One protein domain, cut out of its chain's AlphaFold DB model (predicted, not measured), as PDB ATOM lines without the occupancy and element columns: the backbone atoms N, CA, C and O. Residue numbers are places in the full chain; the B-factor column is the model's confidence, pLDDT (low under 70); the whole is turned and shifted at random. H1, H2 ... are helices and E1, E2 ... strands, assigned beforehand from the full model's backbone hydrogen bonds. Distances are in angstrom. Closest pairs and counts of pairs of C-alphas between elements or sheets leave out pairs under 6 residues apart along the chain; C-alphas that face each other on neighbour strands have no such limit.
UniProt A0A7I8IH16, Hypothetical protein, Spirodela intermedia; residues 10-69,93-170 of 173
ATOM      1  N   ILE A  10      61.332 130.021 -21.807       93.75
ATOM      2  CA  ILE A  10      60.448 130.950 -22.520       93.75
ATOM      3  C   ILE A  10      60.486 132.346 -21.902       93.75
ATOM      4  O   ILE A  10      60.546 133.336 -22.625       93.75
ATOM      5  N   LEU A  11      60.491 132.437 -20.570       92.56
ATOM      6  CA  LEU A  11      60.502 133.709 -19.849       92.56
ATOM      7  C   LEU A  11      61.416 133.617 -18.629       92.56
ATOM      8  O   LEU A  11      61.492 132.579 -17.974       92.56
ATOM      9  N   SER A  12      62.081 134.722 -18.295       92.19
ATOM     10  CA  SER A  12      62.524 134.941 -16.918       92.19
ATOM     11  C   SER A  12      61.979 136.234 -16.380       92.19
ATOM     12  O   SER A  12      62.081 137.270 -17.034       92.19
ATOM     13  N   PHE A  13      61.444 136.139 -15.173       89.31
ATOM     14  CA  PHE A  13      60.852 137.238 -14.449       89.31
ATOM     15  C   PHE A  13      61.407 137.227 -13.022       89.31
ATOM     16  O   PHE A  13      61.057 136.369 -12.211       89.31
ATOM     17  N   GLY A  14      62.356 138.125 -12.749       86.25
ATOM     18  CA  GLY A  14      63.199 138.025 -11.560       86.25
ATOM     19  C   GLY A  14      64.021 136.729 -11.560       86.25
ATOM     20  O   GLY A  14      64.779 136.458 -12.490       86.25
ATOM     21  N   ASP A  15      63.856 135.933 -10.513       87.75
ATOM     22  CA  ASP A  15      64.422 134.592 -10.293       87.75
ATOM     23  C   ASP A  15      63.521 133.451 -10.820       87.75
ATOM     24  O   ASP A  15      63.960 132.300 -10.859       87.75
ATOM     25  N   VAL A  16      62.292 133.742 -11.264       92.75
ATOM     26  CA  VAL A  16      61.403 132.726 -11.836       92.75
ATOM     27  C   VAL A  16      61.741 132.528 -13.302       92.75
ATOM     28  O   VAL A  16      61.806 133.473 -14.090       92.75
ATOM     29  N   VAL A  17      61.940 131.269 -13.679       94.81
ATOM     30  CA  VAL A  17      62.177 130.849 -15.058       94.81
ATOM     31  C   VAL A  17      61.003 129.985 -15.494       94.81
ATOM     32  O   VAL A  17      60.836 128.891 -14.962       94.81
ATOM     33  N   LEU A  18      60.221 130.467 -16.463       95.94
ATOM     34  CA  LEU A  18      59.178 129.672 -17.109       95.94
ATOM     35  C   LEU A  18      59.747 128.972 -18.338       95.94
ATOM     36  O   LEU A  18      60.447 129.578 -19.161       95.94
ATOM     37  N   ARG A  19      59.414 127.696 -18.468       95.94
ATOM     38  CA  ARG A  19      59.775 126.829 -19.585       95.94
ATOM     39  C   ARG A  19      58.576 126.574 -20.486       95.94
ATOM     40  O   ARG A  19      57.436 126.863 -20.130       95.94
ATOM     41  N   ALA A  20      58.830 126.008 -21.662       95.62
ATOM     42  CA  ALA A  20      57.769 125.652 -22.597       95.62
ATOM     43  C   ALA A  20      56.758 124.694 -21.947       95.62
ATOM     44  O   ALA A  20      55.555 124.893 -22.084       95.62
ATOM     45  N   SER A  21      57.237 123.720 -21.166       95.31
ATOM     46  CA  SER A  21      56.383 122.784 -20.422       95.31
ATOM     47  C   SER A  21      55.454 123.464 -19.406       95.31
ATOM     48  O   SER A  21      54.311 123.033 -19.270       95.31
ATOM     49  N   ASP A  22      55.887 124.554 -18.762       95.88
ATOM     50  CA  ASP A  22      55.029 125.344 -17.868       95.88
ATOM     51  C   ASP A  22      53.875 126.008 -18.639       95.88
ATOM     52  O   ASP A  22      52.764 126.128 -18.136       95.88
ATOM     53  N   LEU A  23      54.095 126.418 -19.890       94.00
ATOM     54  CA  LEU A  23      53.024 127.005 -20.699       94.00
ATOM     55  C   LEU A  23      52.075 125.956 -21.278       94.00
ATOM     56  O   LEU A  23      50.895 126.244 -21.471       94.00
ATOM     57  N   GLU A  24      52.556 124.744 -21.548       94.69
ATOM     58  CA  GLU A  24      51.691 123.673 -22.048       94.69
ATOM     59  C   GLU A  24      50.661 123.241 -20.997       94.69
ATOM     60  O   GLU A  24      49.512 122.989 -21.352       94.69
ATOM     61  N   ILE A  25      50.996 123.257 -19.701       94.69
ATOM     62  CA  ILE A  25      50.012 122.952 -18.644       94.69
ATOM     63  C   ILE A  25      48.959 124.054 -18.449       94.69
ATOM     64  O   ILE A  25      47.972 123.832 -17.758       94.69
ATOM     65  N   LEU A  26      49.100 125.222 -19.086       94.62
ATOM     66  CA  LEU A  26      48.022 126.218 -19.157       94.62
ATOM     67  C   LEU A  26      46.988 125.887 -20.246       94.62
ATOM     68  O   LEU A  26      45.947 126.538 -20.337       94.62
ATOM     69  N   ARG A  27      47.266 124.897 -21.102       92.50
ATOM     70  CA  ARG A  27      46.396 124.507 -22.214       92.50
ATOM     71  C   ARG A  27      45.583 123.273 -21.844       92.50
ATOM     72  O   ARG A  27      45.985 122.147 -22.106       92.50
ATOM     73  N   GLY A  28      44.391 123.498 -21.301       91.31
ATOM     74  CA  GLY A  28      43.426 122.435 -21.022       91.31
ATOM     75  C   GLY A  28      43.367 122.036 -19.543       91.31
ATOM     76  O   GLY A  28      43.716 122.836 -18.679       91.31
ATOM     77  N   PRO A  29      42.862 120.829 -19.233       94.19
ATOM     78  CA  PRO A  29      42.483 120.436 -17.878       94.19
ATOM     79  C   PRO A  29      43.679 119.913 -17.068       94.19
ATOM     80  O   PRO A  29      43.745 118.732 -16.717       94.19
ATOM     81  N   HIS A  30      44.648 120.783 -16.802       94.00
ATOM     82  CA  HIS A  30      45.877 120.442 -16.093       94.00
ATOM     83  C   HIS A  30      46.019 121.253 -14.807       94.00
ATOM     84  O   HIS A  30      45.590 122.400 -14.719       94.00
ATOM     85  N   TYR A  31      46.646 120.647 -13.798       92.75
ATOM     86  CA  TYR A  31      47.058 121.381 -12.609       92.75
ATOM     87  C   TYR A  31      48.156 122.367 -12.987       92.75
ATOM     88  O   TYR A  31      49.168 121.962 -13.564       92.75
ATOM     89  N   ILE A  32      48.004 123.630 -12.590       96.44
ATOM     90  CA  ILE A  32      49.139 124.548 -12.601       96.44
ATOM     91  C   ILE A  32      50.135 124.153 -11.503       96.44
ATOM     92  O   ILE A  32      49.758 123.648 -10.438       96.44
ATOM     93  N   ASN A  33      51.416 124.372 -11.777       94.75
ATOM     94  CA  ASN A  33      52.503 124.014 -10.876       94.75
ATOM     95  C   ASN A  33      52.945 125.199  -9.998       94.75
ATOM     96  O   ASN A  33      52.411 126.309 -10.074       94.75
ATOM     97  N   ASP A  34      53.942 124.944  -9.154       94.56
ATOM     98  CA  ASP A  34      54.527 125.938  -8.260       94.56
ATOM     99  C   ASP A  34      55.157 127.116  -9.018       94.56
ATOM    100  O   ASP A  34      54.987 128.252  -8.584       94.56
ATOM    101  N   ARG A  35      55.819 126.874 -10.156       95.62
ATOM    102  CA  ARG A  35      56.451 127.920 -10.979       95.62
ATOM    103  C   ARG A  35      55.443 128.925 -11.525       95.62
ATOM    104  O   ARG A  35      55.719 130.120 -11.489       95.62
ATOM    105  N   ILE A  36      54.281 128.470 -11.993       97.12
ATOM    106  CA  ILE A  36      53.223 129.361 -12.493       97.12
ATOM    107  C   ILE A  36      52.641 130.196 -11.352       97.12
ATOM    108  O   ILE A  36      52.509 131.408 -11.495       97.12
ATOM    109  N   ILE A  37      52.330 129.574 -10.210       97.56
ATOM    110  CA  ILE A  37      51.801 130.301  -9.044       97.56
ATOM    111  C   ILE A  37      52.827 131.333  -8.554       97.56
ATOM    112  O   ILE A  37      52.471 132.477  -8.285       97.56
ATOM    113  N   GLU A  38      54.102 130.950  -8.472       96.44
ATOM    114  CA  GLU A  38      55.207 131.820  -8.063       96.44
ATOM    115  C   GLU A  38      55.415 132.988  -9.035       96.44
ATOM    116  O   GLU A  38      55.576 134.127  -8.592       96.44
ATOM    117  N   PHE A  39      55.341 132.732 -10.344       96.56
ATOM    118  CA  PHE A  39      55.347 133.775 -11.368       96.56
ATOM    119  C   PHE A  39      54.193 134.762 -11.161       96.56
ATOM    120  O   PHE A  39      54.435 135.964 -11.084       96.56
ATOM    121  N   CYS A  40      52.959 134.273 -11.005       96.56
ATOM    122  CA  CYS A  40      51.797 135.132 -10.784       96.56
ATOM    123  C   CYS A  40      51.902 135.931  -9.480       96.56
ATOM    124  O   CYS A  40      51.554 137.105  -9.455       96.56
ATOM    125  N   PHE A  41      52.397 135.330  -8.396       96.75
ATOM    126  CA  PHE A  41      52.613 136.052  -7.142       96.75
ATOM    127  C   PHE A  41      53.653 137.157  -7.301       96.75
ATOM    128  O   PHE A  41      53.451 138.238  -6.762       96.75
ATOM    129  N   LYS A  42      54.731 136.929  -8.059       94.06
ATOM    130  CA  LYS A  42      55.707 137.983  -8.365       94.06
ATOM    131  C   LYS A  42      55.134 139.079  -9.242       94.06
ATOM    132  O   LYS A  42      55.396 140.242  -8.968       94.06
ATOM    133  N   ASP A  43      54.342 138.715 -10.242       93.69
ATOM    134  CA  ASP A  43      53.658 139.686 -11.089       93.69
ATOM    135  C   ASP A  43      52.737 140.597 -10.261       93.69
ATOM    136  O   ASP A  43      52.851 141.818 -10.330       93.69
ATOM    137  N   ILE A  44      51.926 140.002  -9.374       94.44
ATOM    138  CA  ILE A  44      51.085 140.736  -8.416       94.44
ATOM    139  C   ILE A  44      51.944 141.573  -7.455       94.44
ATOM    140  O   ILE A  44      51.545 142.678  -7.103       94.44
ATOM    141  N   ALA A  45      53.103 141.061  -7.025       92.12
ATOM    142  CA  ALA A  45      53.976 141.700  -6.040       92.12
ATOM    143  C   ALA A  45      54.748 142.926  -6.552       92.12
ATOM    144  O   ALA A  45      55.238 143.692  -5.725       92.12
ATOM    145  N   ASN A  46      54.877 143.111  -7.871       86.25
ATOM    146  CA  ASN A  46      55.755 144.131  -8.460       86.25
ATOM    147  C   ASN A  46      55.484 145.556  -7.963       86.25
ATOM    148  O   ASN A  46      56.430 146.324  -7.813       86.25
ATOM    149  N   ASP A  47      54.222 145.877  -7.677       81.00
ATOM    150  CA  ASP A  47      53.781 147.214  -7.267       81.00
ATOM    151  C   ASP A  47      53.149 147.217  -5.864       81.00
ATOM    152  O   ASP A  47      52.316 148.071  -5.546       81.00
ATOM    153  N   LEU A  48      53.496 146.240  -5.015       89.06
ATOM    154  CA  LEU A  48      52.911 146.152  -3.678       89.06
ATOM    155  C   LEU A  48      53.657 146.987  -2.634       89.06
ATOM    156  O   LEU A  48      54.887 147.059  -2.644       89.06
ATOM    157  N   PRO A  49      52.918 147.580  -1.682       88.81
ATOM    158  CA  PRO A  49      53.501 148.200  -0.506       88.81
ATOM    159  C   PRO A  49      54.177 147.158   0.400       88.81
ATOM    160  O   PRO A  49      53.860 145.968   0.385       88.81
ATOM    161  N   ASN A  50      55.109 147.629   1.233       87.69
ATOM    162  CA  ASN A  50      55.938 146.784   2.104       87.69
ATOM    163  C   ASN A  50      55.158 146.049   3.217       87.69
ATOM    164  O   ASN A  50      55.735 145.213   3.912       87.69
ATOM    165  N   ASP A  51      53.886 146.380   3.439       90.31
ATOM    166  CA  ASP A  51      53.011 145.732   4.420       90.31
ATOM    167  C   ASP A  51      52.325 144.465   3.877       90.31
ATOM    168  O   ASP A  51      51.736 143.716   4.658       90.31
ATOM    169  N   ILE A  52      52.457 144.174   2.575       94.00
ATOM    170  CA  ILE A  52      51.980 142.934   1.956       94.00
ATOM    171  C   ILE A  52      53.164 142.039   1.580       94.00
ATOM    172  O   ILE A  52      54.119 142.465   0.934       94.00
ATOM    173  N   LEU A  53      53.067 140.753   1.924       94.94
ATOM    174  CA  LEU A  53      54.024 139.730   1.513       94.94
ATOM    175  C   LEU A  53      53.300 138.538   0.885       94.94
ATOM    176  O   LEU A  53      52.525 137.853   1.552       94.94
ATOM    177  N   LEU A  54      53.607 138.248  -0.382       96.31
ATOM    178  CA  LEU A  54      53.186 137.021  -1.057       96.31
ATOM    179  C   LEU A  54      54.292 135.969  -0.942       96.31
ATOM    180  O   LEU A  54      55.381 136.128  -1.488       96.31
ATOM    181  N   VAL A  55      54.016 134.887  -0.210       95.75
ATOM    182  CA  VAL A  55      54.986 133.811   0.038       95.75
ATOM    183  C   VAL A  55      54.856 132.730  -1.046       95.75
ATOM    184  O   VAL A  55      53.766 132.178  -1.209       95.75
ATOM    185  N   PRO A  56      55.936 132.371  -1.768       95.06
ATOM    186  CA  PRO A  56      55.891 131.332  -2.797       95.06
ATOM    187  C   PRO A  56      55.442 129.956  -2.271       95.06
ATOM    188  O   PRO A  56      55.684 129.635  -1.097       95.06
ATOM    189  N   PRO A  57      54.871 129.086  -3.129       94.00
ATOM    190  CA  PRO A  57      54.476 127.731  -2.737       94.00
ATOM    191  C   PRO A  57      55.627 126.902  -2.155       94.00
ATOM    192  O   PRO A  57      55.440 126.198  -1.164       94.00
ATOM    193  N   SER A  58      56.830 127.022  -2.724       91.25
ATOM    194  CA  SER A  58      58.034 126.310  -2.274       91.25
ATOM    195  C   SER A  58      58.423 126.681  -0.839       91.25
ATOM    196  O   SER A  58      58.678 125.803  -0.014       91.25
ATOM    197  N   ILE A  59      58.399 127.975  -0.513       92.31
ATOM    198  CA  ILE A  59      58.689 128.487   0.830       92.31
ATOM    199  C   ILE A  59      57.577 128.104   1.807       92.31
ATOM    200  O   ILE A  59      57.870 127.657   2.913       92.31
ATOM    201  N   SER A  60      56.312 128.198   1.397       92.38
ATOM    202  CA  SER A  60      55.169 127.765   2.215       92.38
ATOM    203  C   SER A  60      55.262 126.277   2.570       92.38
ATOM    204  O   SER A  60      55.133 125.896   3.736       92.38
ATOM    205  N   PHE A  61      55.560 125.430   1.579       90.25
ATOM    206  CA  PHE A  61      55.776 124.000   1.775       90.25
ATOM    207  C   PHE A  61      56.961 123.735   2.707       90.25
ATOM    208  O   PHE A  61      56.853 122.909   3.618       90.25
ATOM    209  N   TRP A  62      58.070 124.452   2.513       88.50
ATOM    210  CA  TRP A  62      59.242 124.341   3.371       88.50
ATOM    211  C   TRP A  62      58.917 124.733   4.816       88.50
ATOM    212  O   TRP A  62      59.196 123.950   5.713       88.50
ATOM    213  N   ILE A  63      58.243 125.856   5.077       88.75
ATOM    214  CA  ILE A  63      57.867 126.272   6.444       88.75
ATOM    215  C   ILE A  63      56.970 125.225   7.120       88.75
ATOM    216  O   ILE A  63      57.174 124.898   8.293       88.75
ATOM    217  N   ALA A  64      55.982 124.689   6.397       87.44
ATOM    218  CA  ALA A  64      55.053 123.703   6.944       87.44
ATOM    219  C   ALA A  64      55.761 122.397   7.339       87.44
ATOM    220  O   ALA A  64      55.450 121.811   8.382       87.44
ATOM    221  N   ASN A  65      56.719 121.957   6.520       82.62
ATOM    222  CA  ASN A  65      57.330 120.631   6.612       82.62
ATOM    223  C   ASN A  65      58.775 120.639   7.119       82.62
ATOM    224  O   ASN A  65      59.349 119.570   7.305       82.62
ATOM    225  N   CYS A  66      59.374 121.804   7.378       75.81
ATOM    226  CA  CYS A  66      60.719 121.888   7.934       75.81
ATOM    227  C   CYS A  66      60.705 121.327   9.363       75.81
ATOM    228  O   CYS A  66      60.251 121.956  10.330       75.81
ATOM    229  N   ILE A  67      61.194 120.099   9.492       66.81
ATOM    230  CA  ILE A  67      61.493 119.449  10.761       66.81
ATOM    231  C   ILE A  67      62.966 119.744  11.023       66.81
ATOM    232  O   ILE A  67      63.828 119.402  10.216       66.81
ATOM    233  N   GLY A  68      63.254 120.463  12.108       62.28
ATOM    234  CA  GLY A  68      64.633 120.711  12.506       62.28
ATOM    235  C   GLY A  68      65.329 119.375  12.753       62.28
ATOM    236  O   GLY A  68      65.033 118.731  13.750       62.28
ATOM    237  N   HIS A  69      66.237 118.997  11.846       61.56
ATOM    238  CA  HIS A  69      67.169 117.866  11.951       61.56
ATOM    239  C   HIS A  69      66.614 116.417  11.872       61.56
ATOM    240  O   HIS A  69      67.051 115.589  12.663       61.56
ATOM    241  N   TYR A  93      47.398 135.600   6.452       98.00
ATOM    242  CA  TYR A  93      47.474 136.184   7.792       98.00
ATOM    243  C   TYR A  93      47.139 137.674   7.723       98.00
ATOM    244  O   TYR A  93      47.857 138.444   7.091       98.00
ATOM    245  N   ASP A  94      46.053 138.063   8.382       96.06
ATOM    246  CA  ASP A  94      45.674 139.451   8.615       96.06
ATOM    247  C   ASP A  94      46.244 139.885   9.972       96.06
ATOM    248  O   ASP A  94      45.740 139.488  11.027       96.06
ATOM    249  N   ARG A  95      47.310 140.694   9.934       94.31
ATOM    250  CA  ARG A  95      47.976 141.214  11.135       94.31
ATOM    251  C   ARG A  95      47.074 142.145  11.944       94.31
ATOM    252  O   ARG A  95      47.175 142.153  13.160       94.31
ATOM    253  N   ALA A  96      46.191 142.913  11.306       92.88
ATOM    254  CA  ALA A  96      45.334 143.857  12.026       92.88
ATOM    255  C   ALA A  96      44.288 143.144  12.901       92.88
ATOM    256  O   ALA A  96      43.779 143.726  13.857       92.88
ATOM    257  N   LYS A  97      43.961 141.888  12.571       94.75
ATOM    258  CA  LYS A  97      42.990 141.060  13.302       94.75
ATOM    259  C   LYS A  97      43.619 139.885  14.049       94.75
ATOM    260  O   LYS A  97      42.877 139.093  14.628       94.75
ATOM    261  N   ASP A  98      44.938 139.719  13.956       96.44
ATOM    262  CA  ASP A  98      45.663 138.521  14.385       96.44
ATOM    263  C   ASP A  98      44.934 137.226  14.004       96.44
ATOM    264  O   ASP A  98      44.611 136.357  14.821       96.44
ATOM    265  N   MET A  99      44.623 137.112  12.714       97.69
ATOM    266  CA  MET A  99      43.778 136.042  12.202       97.69
ATOM    267  C   MET A  99      44.356 135.444  10.930       97.69
ATOM    268  O   MET A  99      44.706 136.144   9.984       97.69
ATOM    269  N   PHE A 100      44.392 134.118  10.894       98.50
ATOM    270  CA  PHE A 100      44.674 133.345   9.700       98.50
ATOM    271  C   PHE A 100      43.366 132.898   9.052       98.50
ATOM    272  O   PHE A 100      42.551 132.239   9.697       98.50
ATOM    273  N   VAL A 101      43.187 133.217   7.774       98.12
ATOM    274  CA  VAL A 101      42.039 132.807   6.961       98.12
ATOM    275  C   VAL A 101      42.517 131.821   5.901       98.12
ATOM    276  O   VAL A 101      43.370 132.145   5.072       98.12
ATOM    277  N   HIS A 102      41.986 130.604   5.937       98.31
ATOM    278  CA  HIS A 102      42.263 129.570   4.947       98.31
ATOM    279  C   HIS A 102      41.206 129.591   3.839       98.31
ATOM    280  O   HIS A 102      40.012 129.499   4.107       98.31
ATOM    281  N   HIS A 103      41.645 129.707   2.591       97.88
ATOM    282  CA  HIS A 103      40.801 129.699   1.406       97.88
ATOM    283  C   HIS A 103      41.029 128.427   0.591       97.88
ATOM    284  O   HIS A 103      42.094 128.227   0.005       97.88
ATOM    285  N   ASP A 104      39.997 127.585   0.535       97.44
ATOM    286  CA  ASP A 104      40.027 126.284  -0.129       97.44
ATOM    287  C   ASP A 104      38.818 126.113  -1.069       97.44
ATOM    288  O   ASP A 104      37.652 126.059  -0.643       97.44
ATOM    289  N   SER A 105      39.103 126.010  -2.369       97.00
ATOM    290  CA  SER A 105      38.113 125.818  -3.433       97.00
ATOM    291  C   SER A 105      37.503 124.411  -3.457       97.00
ATOM    292  O   SER A 105      36.469 124.221  -4.096       97.00
ATOM    293  N   MET A 106      38.058 123.445  -2.714       92.88
ATOM    294  CA  MET A 106      37.600 122.053  -2.648       92.88
ATOM    295  C   MET A 106      37.328 121.591  -1.206       92.88
ATOM    296  O   MET A 106      37.878 120.615  -0.704       92.88
ATOM    297  N   LEU A 107      36.398 122.301  -0.554       82.69
ATOM    298  CA  LEU A 107      35.738 121.901   0.705       82.69
ATOM    299  C   LEU A 107      36.685 121.517   1.863       82.69
ATOM    300  O   LEU A 107      36.410 120.578   2.607       82.69
ATOM    301  N   GLY A 108      37.768 122.273   2.054       84.12
ATOM    302  CA  GLY A 108      38.663 122.097   3.203       84.12
ATOM    303  C   GLY A 108      39.557 120.860   3.098       84.12
ATOM    304  O   GLY A 108      40.090 120.412   4.113       84.12
ATOM    305  N   MET A 109      39.734 120.306   1.893       89.31
ATOM    306  CA  MET A 109      40.658 119.199   1.643       89.31
ATOM    307  C   MET A 109      42.064 119.491   2.178       89.31
ATOM    308  O   MET A 109      42.702 118.601   2.739       89.31
ATOM    309  N   ASN A 110      42.516 120.740   2.073       93.56
ATOM    310  CA  ASN A 110      43.826 121.158   2.558       93.56
ATOM    311  C   ASN A 110      43.827 121.699   3.987       93.56
ATOM    312  O   ASN A 110      44.882 122.111   4.469       93.56
ATOM    313  N   ARG A 111      42.701 121.666   4.709       95.00
ATOM    314  CA  ARG A 111      42.630 122.177   6.085       95.00
ATOM    315  C   ARG A 111      43.737 121.622   6.996       95.00
ATOM    316  O   ARG A 111      44.385 122.432   7.657       95.00
ATOM    317  N   PRO A 112      44.039 120.306   7.031       92.75
ATOM    318  CA  PRO A 112      45.118 119.797   7.881       92.75
ATOM    319  C   PRO A 112      46.491 120.410   7.553       92.75
ATOM    320  O   PRO A 112      47.264 120.723   8.460       92.75
ATOM    321  N   HIS A 113      46.774 120.627   6.263       92.31
ATOM    322  CA  HIS A 113      48.017 121.231   5.780       92.31
ATOM    323  C   HIS A 113      48.081 122.733   6.082       92.31
ATOM    324  O   HIS A 113      49.118 123.239   6.514       92.31
ATOM    325  N   ALA A 114      46.959 123.438   5.932       96.00
ATOM    326  CA  ALA A 114      46.843 124.843   6.292       96.00
ATOM    327  C   ALA A 114      47.012 125.056   7.799       96.00
ATOM    328  O   ALA A 114      47.772 125.929   8.210       96.00
ATOM    329  N   GLU A 115      46.391 124.218   8.634       95.88
ATOM    330  CA  GLU A 115      46.582 124.260  10.084       95.88
ATOM    331  C   GLU A 115      48.036 123.949  10.479       95.88
ATOM    332  O   GLU A 115      48.559 124.547  11.421       95.88
ATOM    333  N   GLN A 116      48.714 123.029   9.782       93.88
ATOM    334  CA  GLN A 116      50.139 122.759   9.992       93.88
ATOM    335  C   GLN A 116      50.992 124.000   9.702       93.88
ATOM    336  O   GLN A 116      51.793 124.391  10.554       93.88
ATOM    337  N   LEU A 117      50.797 124.639   8.543       94.94
ATOM    338  CA  LEU A 117      51.503 125.867   8.177       94.94
ATOM    339  C   LEU A 117      51.214 126.994   9.180       94.94
ATOM    340  O   LEU A 117      52.144 127.590   9.722       94.94
ATOM    341  N   TYR A 118      49.942 127.217   9.506       96.75
ATOM    342  CA  TYR A 118      49.495 128.175  10.520       96.75
ATOM    343  C   TYR A 118      50.209 127.972  11.862       96.75
ATOM    344  O   TYR A 118      50.799 128.914  12.388       96.75
ATOM    345  N   ARG A 119      50.233 126.743  12.404       95.38
ATOM    346  CA  ARG A 119      50.892 126.436  13.692       95.38
ATOM    347  C   ARG A 119      52.385 126.766  13.682       95.38
ATOM    348  O   ARG A 119      52.943 127.082  14.733       95.38
ATOM    349  N   ARG A 120      53.043 126.677  12.522       93.19
ATOM    350  CA  ARG A 120      54.453 127.052  12.358       93.19
ATOM    351  C   ARG A 120      54.614 128.566  12.286       93.19
ATOM    352  O   ARG A 120      55.387 129.113  13.067       93.19
ATOM    353  N   VAL A 121      53.860 129.230  11.411       94.75
ATOM    354  CA  VAL A 121      53.986 130.674  11.150       94.75
ATOM    355  C   VAL A 121      53.557 131.510  12.351       94.75
ATOM    356  O   VAL A 121      54.251 132.465  12.692       94.75
ATOM    357  N   LYS A 122      52.483 131.131  13.056       96.12
ATOM    358  CA  LYS A 122      51.959 131.910  14.191       96.12
ATOM    359  C   LYS A 122      52.990 132.157  15.297       96.12
ATOM    360  O   LYS A 122      52.928 133.156  15.993       96.12
ATOM    361  N   ARG A 123      53.990 131.279  15.428       94.31
ATOM    362  CA  ARG A 123      55.092 131.417  16.396       94.31
ATOM    363  C   ARG A 123      56.010 132.608  16.111       94.31
ATOM    364  O   ARG A 123      56.755 133.001  17.001       94.31
ATOM    365  N   PHE A 124      55.979 133.133  14.889       94.12
ATOM    366  CA  PHE A 124      56.815 134.239  14.423       94.12
ATOM    367  C   PHE A 124      56.034 135.542  14.223       94.12
ATOM    368  O   PHE A 124      56.654 136.564  13.951       94.12
ATOM    369  N   VAL A 125      54.701 135.507  14.329       94.69
ATOM    370  CA  VAL A 125      53.845 136.694  14.188       94.69
ATOM    371  C   VAL A 125      53.107 136.987  15.491       94.69
ATOM    372  O   VAL A 125      53.491 137.915  16.191       94.69
ATOM    373  N   ASP A 126      52.150 136.144  15.878       94.31
ATOM    374  CA  ASP A 126      51.447 136.217  17.158       94.31
ATOM    375  C   ASP A 126      51.008 134.796  17.605       94.31
ATOM    376  O   ASP A 126      50.213 134.129  16.924       94.31
ATOM    377  N   PRO A 127      51.501 134.284  18.753       94.50
ATOM    378  CA  PRO A 127      51.131 132.967  19.283       94.50
ATOM    379  C   PRO A 127      49.651 132.808  19.674       94.50
ATOM    380  O   PRO A 127      49.175 131.681  19.840       94.50
ATOM    381  N   THR A 128      48.912 133.899  19.822       96.56
ATOM    382  CA  THR A 128      47.478 133.942  20.134       96.56
ATOM    383  C   THR A 128      46.602 134.059  18.891       96.56
ATOM    384  O   THR A 128      45.410 133.766  18.986       96.56
ATOM    385  N   ALA A 129      47.189 134.353  17.721       97.88
ATOM    386  CA  ALA A 129      46.456 134.482  16.467       97.88
ATOM    387  C   ALA A 129      45.540 133.282  16.199       97.88
ATOM    388  O   ALA A 129      45.919 132.127  16.438       97.88
ATOM    389  N   SER A 130      44.342 133.562  15.692       98.12
ATOM    390  CA  SER A 130      43.295 132.571  15.431       98.12
ATOM    391  C   SER A 130      43.401 131.966  14.026       98.12
ATOM    392  O   SER A 130      44.089 132.500  13.160       98.12
ATOM    393  N   PHE A 131      42.730 130.835  13.794       98.38
ATOM    394  CA  PHE A 131      42.615 130.192  12.481       98.38
ATOM    395  C   PHE A 131      41.140 130.000  12.140       98.38
ATOM    396  O   PHE A 131      40.392 129.446  12.949       98.38
ATOM    397  N   VAL A 132      40.740 130.416  10.940       97.50
ATOM    398  CA  VAL A 132      39.376 130.267  10.428       97.50
ATOM    399  C   VAL A 132      39.378 129.792   8.976       97.50
ATOM    400  O   VAL A 132      40.275 130.105   8.195       97.50
ATOM    401  N   GLU A 133      38.337 129.054   8.598       97.44
ATOM    402  CA  GLU A 133      38.047 128.738   7.198       97.44
ATOM    403  C   GLU A 133      37.287 129.911   6.569       97.44
ATOM    404  O   GLU A 133      36.230 130.318   7.056       97.44
ATOM    405  N   GLY A 134      37.826 130.464   5.489       95.00
ATOM    406  CA  GLY A 134      37.228 131.561   4.745       95.00
ATOM    407  C   GLY A 134      36.104 131.093   3.824       95.00
ATOM    408  O   GLY A 134      36.181 130.031   3.193       95.00
ATOM    409  N   SER A 135      35.076 131.929   3.669       94.06
ATOM    410  CA  SER A 135      34.068 131.734   2.622       94.06
ATOM    411  C   SER A 135      34.743 131.844   1.255       94.06
ATOM    412  O   SER A 135      35.199 132.914   0.860       94.06
ATOM    413  N   THR A 136      34.870 130.710   0.565       95.19
ATOM    414  CA  THR A 136      35.692 130.585  -0.642       95.19
ATOM    415  C   THR A 136      34.857 130.028  -1.788       95.19
ATOM    416  O   THR A 136      34.227 128.977  -1.596       95.19
ATOM    417  N   PRO A 137      34.858 130.679  -2.971       95.88
ATOM    418  CA  PRO A 137      34.250 130.133  -4.176       95.88
ATOM    419  C   PRO A 137      34.746 128.712  -4.451       95.88
ATOM    420  O   PRO A 137      35.930 128.416  -4.288       95.88
ATOM    421  N   LYS A 138      33.839 127.819  -4.844       96.25
ATOM    422  CA  LYS A 138      34.174 126.416  -5.095       96.25
ATOM    423  C   LYS A 138      34.527 126.210  -6.558       96.25
ATOM    424  O   LYS A 138      33.915 126.820  -7.430       96.25
ATOM    425  N   GLN A 139      35.537 125.382  -6.798       95.38
ATOM    426  CA  GLN A 139      35.877 124.954  -8.150       95.38
ATOM    427  C   GLN A 139      34.832 123.967  -8.665       95.38
ATOM    428  O   GLN A 139      34.314 123.148  -7.906       95.38
ATOM    429  N   GLU A 140      34.550 124.033  -9.962       95.12
ATOM    430  CA  GLU A 140      33.587 123.146 -10.629       95.12
ATOM    431  C   GLU A 140      34.263 121.929 -11.287       95.12
ATOM    432  O   GLU A 140      33.595 121.045 -11.821       95.12
ATOM    433  N   ASN A 141      35.597 121.859 -11.242       93.88
ATOM    434  CA  ASN A 141      36.403 120.793 -11.834       93.88
ATOM    435  C   ASN A 141      37.512 120.319 -10.880       93.88
ATOM    436  O   ASN A 141      37.584 120.748  -9.734       93.88
ATOM    437  N   GLY A 142      38.365 119.396 -11.330       91.25
ATOM    438  CA  GLY A 142      39.408 118.786 -10.500       91.25
ATOM    439  C   GLY A 142      40.774 119.481 -10.508       91.25
ATOM    440  O   GLY A 142      41.629 119.052  -9.740       91.25
ATOM    441  N   TYR A 143      41.004 120.497 -11.347       93.19
ATOM    442  CA  TYR A 143      42.356 120.974 -11.688       93.19
ATOM    443  C   TYR A 143      42.588 122.481 -11.475       93.19
ATOM    444  O   TYR A 143      43.737 122.903 -11.351       93.19
ATOM    445  N   ASP A 144      41.529 123.286 -11.329       96.38
ATOM    446  CA  ASP A 144      41.638 124.750 -11.209       96.38
ATOM    447  C   ASP A 144      42.063 125.262  -9.827       96.38
ATOM    448  O   ASP A 144      42.203 126.468  -9.635       96.38
ATOM    449  N   CYS A 145      42.299 124.391  -8.843       96.75
ATOM    450  CA  CYS A 145      42.616 124.807  -7.472       96.75
ATOM    451  C   CYS A 145      43.769 125.823  -7.384       96.75
ATOM    452  O   CYS A 145      43.690 126.788  -6.625       96.75
ATOM    453  N   GLY A 146      44.810 125.673  -8.212       97.06
ATOM    454  CA  GLY A 146      45.908 126.642  -8.273       97.06
ATOM    455  C   GLY A 146      45.494 127.998  -8.862       97.06
ATOM    456  O   GLY A 146      45.956 129.033  -8.386       97.06
ATOM    457  N   LEU A 147      44.581 128.025  -9.840       97.00
ATOM    458  CA  LEU A 147      44.036 129.279 -10.372       97.00
ATOM    459  C   LEU A 147      43.214 130.013  -9.309       97.00
ATOM    460  O   LEU A 147      43.345 131.227  -9.173       97.00
ATOM    461  N   TYR A 148      42.432 129.285  -8.506       98.00
ATOM    462  CA  TYR A 148      41.706 129.877  -7.377       98.00
ATOM    463  C   TYR A 148      42.669 130.514  -6.370       98.00
ATOM    464  O   TYR A 148      42.416 131.634  -5.935       98.00
ATOM    465  N   VAL A 149      43.801 129.871  -6.054       98.19
ATOM    466  CA  VAL A 149      44.846 130.467  -5.198       98.19
ATOM    467  C   VAL A 149      45.328 131.811  -5.751       98.19
ATOM    468  O   VAL A 149      45.334 132.802  -5.019       98.19
ATOM    469  N   VAL A 150      45.687 131.866  -7.037       98.06
ATOM    470  CA  VAL A 150      46.191 133.091  -7.680       98.06
ATOM    471  C   VAL A 150      45.128 134.191  -7.712       98.06
ATOM    472  O   VAL A 150      45.392 135.325  -7.312       98.06
ATOM    473  N   VAL A 151      43.909 133.864  -8.149       97.75
ATOM    474  CA  VAL A 151      42.822 134.844  -8.284       97.75
ATOM    475  C   VAL A 151      42.398 135.390  -6.923       97.75
ATOM    476  O   VAL A 151      42.233 136.602  -6.780       97.75
ATOM    477  N   ILE A 152      42.251 134.531  -5.910       97.88
ATOM    478  CA  ILE A 152      41.870 134.959  -4.558       97.88
ATOM    479  C   ILE A 152      42.956 135.859  -3.960       97.88
ATOM    480  O   ILE A 152      42.620 136.915  -3.426       97.88
ATOM    481  N   ALA A 153      44.239 135.508  -4.109       97.88
ATOM    482  CA  ALA A 153      45.338 136.365  -3.668       97.88
ATOM    483  C   ALA A 153      45.255 137.758  -4.316       97.88
ATOM    484  O   ALA A 153      45.261 138.768  -3.613       97.88
ATOM    485  N   GLY A 154      45.066 137.826  -5.639       97.00
ATOM    486  CA  GLY A 154      44.914 139.096  -6.356       97.00
ATOM    487  C   GLY A 154      43.663 139.898  -5.963       97.00
ATOM    488  O   GLY A 154      43.678 141.129  -5.994       97.00
ATOM    489  N   VAL A 155      42.562 139.243  -5.580       96.62
ATOM    490  CA  VAL A 155      41.366 139.922  -5.046       96.62
ATOM    491  C   VAL A 155      41.645 140.518  -3.666       96.62
ATOM    492  O   VAL A 155      41.330 141.687  -3.451       96.62
ATOM    493  N   ILE A 156      42.257 139.754  -2.759       96.00
ATOM    494  CA  ILE A 156      42.573 140.204  -1.394       96.00
ATOM    495  C   ILE A 156      43.555 141.375  -1.425       96.00
ATOM    496  O   ILE A 156      43.328 142.382  -0.758       96.00
ATOM    497  N   VAL A 157      44.601 141.276  -2.246       95.81
ATOM    498  CA  VAL A 157      45.582 142.350  -2.437       95.81
ATOM    499  C   VAL A 157      44.904 143.629  -2.924       95.81
ATOM    500  O   VAL A 157      45.056 144.677  -2.304       95.81
ATOM    501  N   ARG A 158      44.092 143.555  -3.988       94.56
ATOM    502  CA  ARG A 158      43.371 144.734  -4.499       94.56
ATOM    503  C   ARG A 158      42.426 145.333  -3.461       94.56
ATOM    504  O   ARG A 158      42.361 146.553  -3.347       94.56
ATOM    505  N   TRP A 159      41.714 144.490  -2.712       94.06
ATOM    506  CA  TRP A 159      40.845 144.938  -1.627       94.06
ATOM    507  C   TRP A 159      41.637 145.708  -0.561       94.06
ATOM    508  O   TRP A 159      41.227 146.807  -0.194       94.06
ATOM    509  N   HIS A 160      42.793 145.192  -0.128       92.88
ATOM    510  CA  HIS A 160      43.650 145.866   0.855       92.88
ATOM    511  C   HIS A 160      44.122 147.234   0.358       92.88
ATOM    512  O   HIS A 160      43.954 148.227   1.057       92.88
ATOM    513  N   LEU A 161      44.623 147.312  -0.880       92.25
ATOM    514  CA  LEU A 161      45.104 148.568  -1.473       92.25
ATOM    515  C   LEU A 161      44.017 149.650  -1.531       92.25
ATOM    516  O   LEU A 161      44.286 150.816  -1.253       92.25
ATOM    517  N   GLN A 162      42.779 149.266  -1.854       91.75
ATOM    518  CA  GLN A 162      41.644 150.192  -1.893       91.75
ATOM    519  C   GLN A 162      41.298 150.758  -0.509       91.75
ATOM    520  O   GLN A 162      40.907 151.918  -0.406       91.75
ATOM    521  N   HIS A 163      41.443 149.958   0.550       87.25
ATOM    522  CA  HIS A 163      41.109 150.382   1.913       87.25
ATOM    523  C   HIS A 163      42.266 151.126   2.590       87.25
ATOM    524  O   HIS A 163      42.016 152.032   3.379       87.25
ATOM    525  N   ALA A 164      43.515 150.811   2.234       82.69
ATOM    526  CA  ALA A 164      44.685 151.562   2.678       82.69
ATOM    527  C   ALA A 164      44.678 153.000   2.125       82.69
ATOM    528  O   ALA A 164      44.904 153.946   2.877       82.69
ATOM    529  N   ALA A 165      44.328 153.177   0.844       73.56
ATOM    530  CA  ALA A 165      44.187 154.500   0.228       73.56
ATOM    531  C   ALA A 165      43.076 155.341   0.888       73.56
ATOM    532  O   ALA A 165      43.264 156.522   1.158       73.56
ATOM    533  N   ALA A 166      41.938 154.719   1.213       70.88
ATOM    534  CA  ALA A 166      40.834 155.407   1.877       70.88
ATOM    535  C   ALA A 166      41.179 155.857   3.309       70.88
ATOM    536  O   ALA A 166      40.695 156.894   3.750       70.88
ATOM    537  N   SER A 167      42.026 155.112   4.032       63.00
ATOM    538  CA  SER A 167      42.483 155.515   5.370       63.00
ATOM    539  C   SER A 167      43.494 156.665   5.365       63.00
ATOM    540  O   SER A 167      43.589 157.383   6.353       63.00
ATOM    541  N   SER A 168      44.239 156.865   4.271       58.91
ATOM    542  CA  SER A 168      45.214 157.960   4.159       58.91
ATOM    543  C   SER A 168      44.597 159.311   3.783       58.91
ATOM    544  O   SER A 168      45.226 160.340   4.019       58.91
ATOM    545  N   ASP A 169      43.376 159.323   3.242       56.19
ATOM    546  CA  ASP A 169      42.669 160.554   2.856       56.19
ATOM    547  C   ASP A 169      41.921 161.222   4.035       56.19
ATOM    548  O   ASP A 169      41.454 162.352   3.896       56.19
ATOM    549  N   ASP A 170      41.828 160.560   5.198       51.81
ATOM    550  CA  ASP A 170      41.059 161.027   6.371       51.81
ATOM    551  C   ASP A 170      41.925 161.720   7.452       51.81
ATOM    552  O   ASP A 170      41.395 162.297   8.397       51.81
TER     553      ASP A 170
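This is residues 10 to 69 and 93 to 170 of the 173 residues of the protein "Hypothetical protein" of Spirodela intermedia (UniProt A0A7I8IH16). Two helices, H2 and the longer H5, lie side by side and run the same way, with the hairpin of E1 and E2 packed on H2 and H1 following it; a second group, the two-stranded sheet of E3 and E4 with H4 over it, is joined to H2 through H3, which crosses H4. The last residues, 165 to 170, stick out free at the end of H5. The printed part has 138 residues with five named helices and four named strands, in the order E1, E2, H1, H2, H3, E3, H4, E4, H5; the class is mixed, helices and strands. One sheet is E1 and E2, antiparallel; the other is E3 and E4, parallel. The whole is compact, with a radius of gyration of the C-alphas of 16.2 A, and spans 45 by 42 by 36 A.

Find C-alpha 10 at (60.448, 130.950, -22.520), where E1 begins and runs to residue 13. E2 covers residues 16 to 19, and H1 follows at once with residues 20 to 24. Look next at Asp 34, C-alpha at (54.527, 125.938, -8.260): from there H2 runs to residue 45, 15.9 A from first to last C-alpha. H3 holds residues 57 to 65 and is 12.1 A long. After the cut, E3 is residues 99 to 103, 12.9 A long, and H4, residues 111 to 124, measures 20.4 A. E4 takes residues 130 to 133. H5, residues 145 to 168, is the longest helix at 35.2 A; find its last C-alpha at (45.214, 157.960, 4.159).

Start at E1 and E2, a hairpin of antiparallel strands at 172 degrees, where N 10 and O 18 are 2.8 A apart and N 13 and O 16 are 2.9 A apart, within hydrogen-bond range. Between E2 and H2, 6 pairs of C-alphas lie within 8 A, the closest being those of Val 16 and Phe 39, 6.2 A apart. H1 is close to H2 but not clearly touching, with the C-alphas of Asp 22 and Ile 36 the closest at 6.9 A. H2 touches H3 with its residues 34 to 38 alone, the closest C-alphas being those of Asp 34 and Pro 57 at 5.8 A; they run opposite ways at a steep tilt of 69 degrees, only just short of about perpendicular. H3 touches H4, about perpendicular at 83 degrees, with the C-alphas of Ala 64 and Leu 117 the closest at 4.3 A. E3, H4 and E4 form a strand-helix-strand unit, two parallel neighbour strands with a helix between, and its crossover is right-handed. E3 and E4 stand at 20 degrees; look for N 100 and O 130 at 2.8 A, and N 132 and O 100 at 2.9 A. Residues 93 to 94 pair antiparallel with residues 99 to 100 of E3. The closest C-alphas of E3 and H4 are those of His 102 and Ala 114, 6.7 A apart. H5 touches H2 with its residues 146 to 154 alone, at a shallow tilt of 14 degrees, the same way; the C-alphas of Ile 37 and Val 150 are the closest at 6.4 A. H4 and H5 are apart. Every O i to N i+4 pair is within hydrogen-bond range in H1, H2, H3 and H5; in H4 it is 8 of 10.

The two C-alphas farthest apart are those of His 69 and Asp 170, 50.8 A. Residues 70 to 92 are not printed, and C-alphas 69 and 93 are 27.2 A apart across this cut. Of the links printed whole, H2 to H3 and E4 to H5 are long, with 11 residues each. The mean pLDDT of the printed part is 91.8; residues 67 to 69 and 167 to 170 are under 70 in this predicted model.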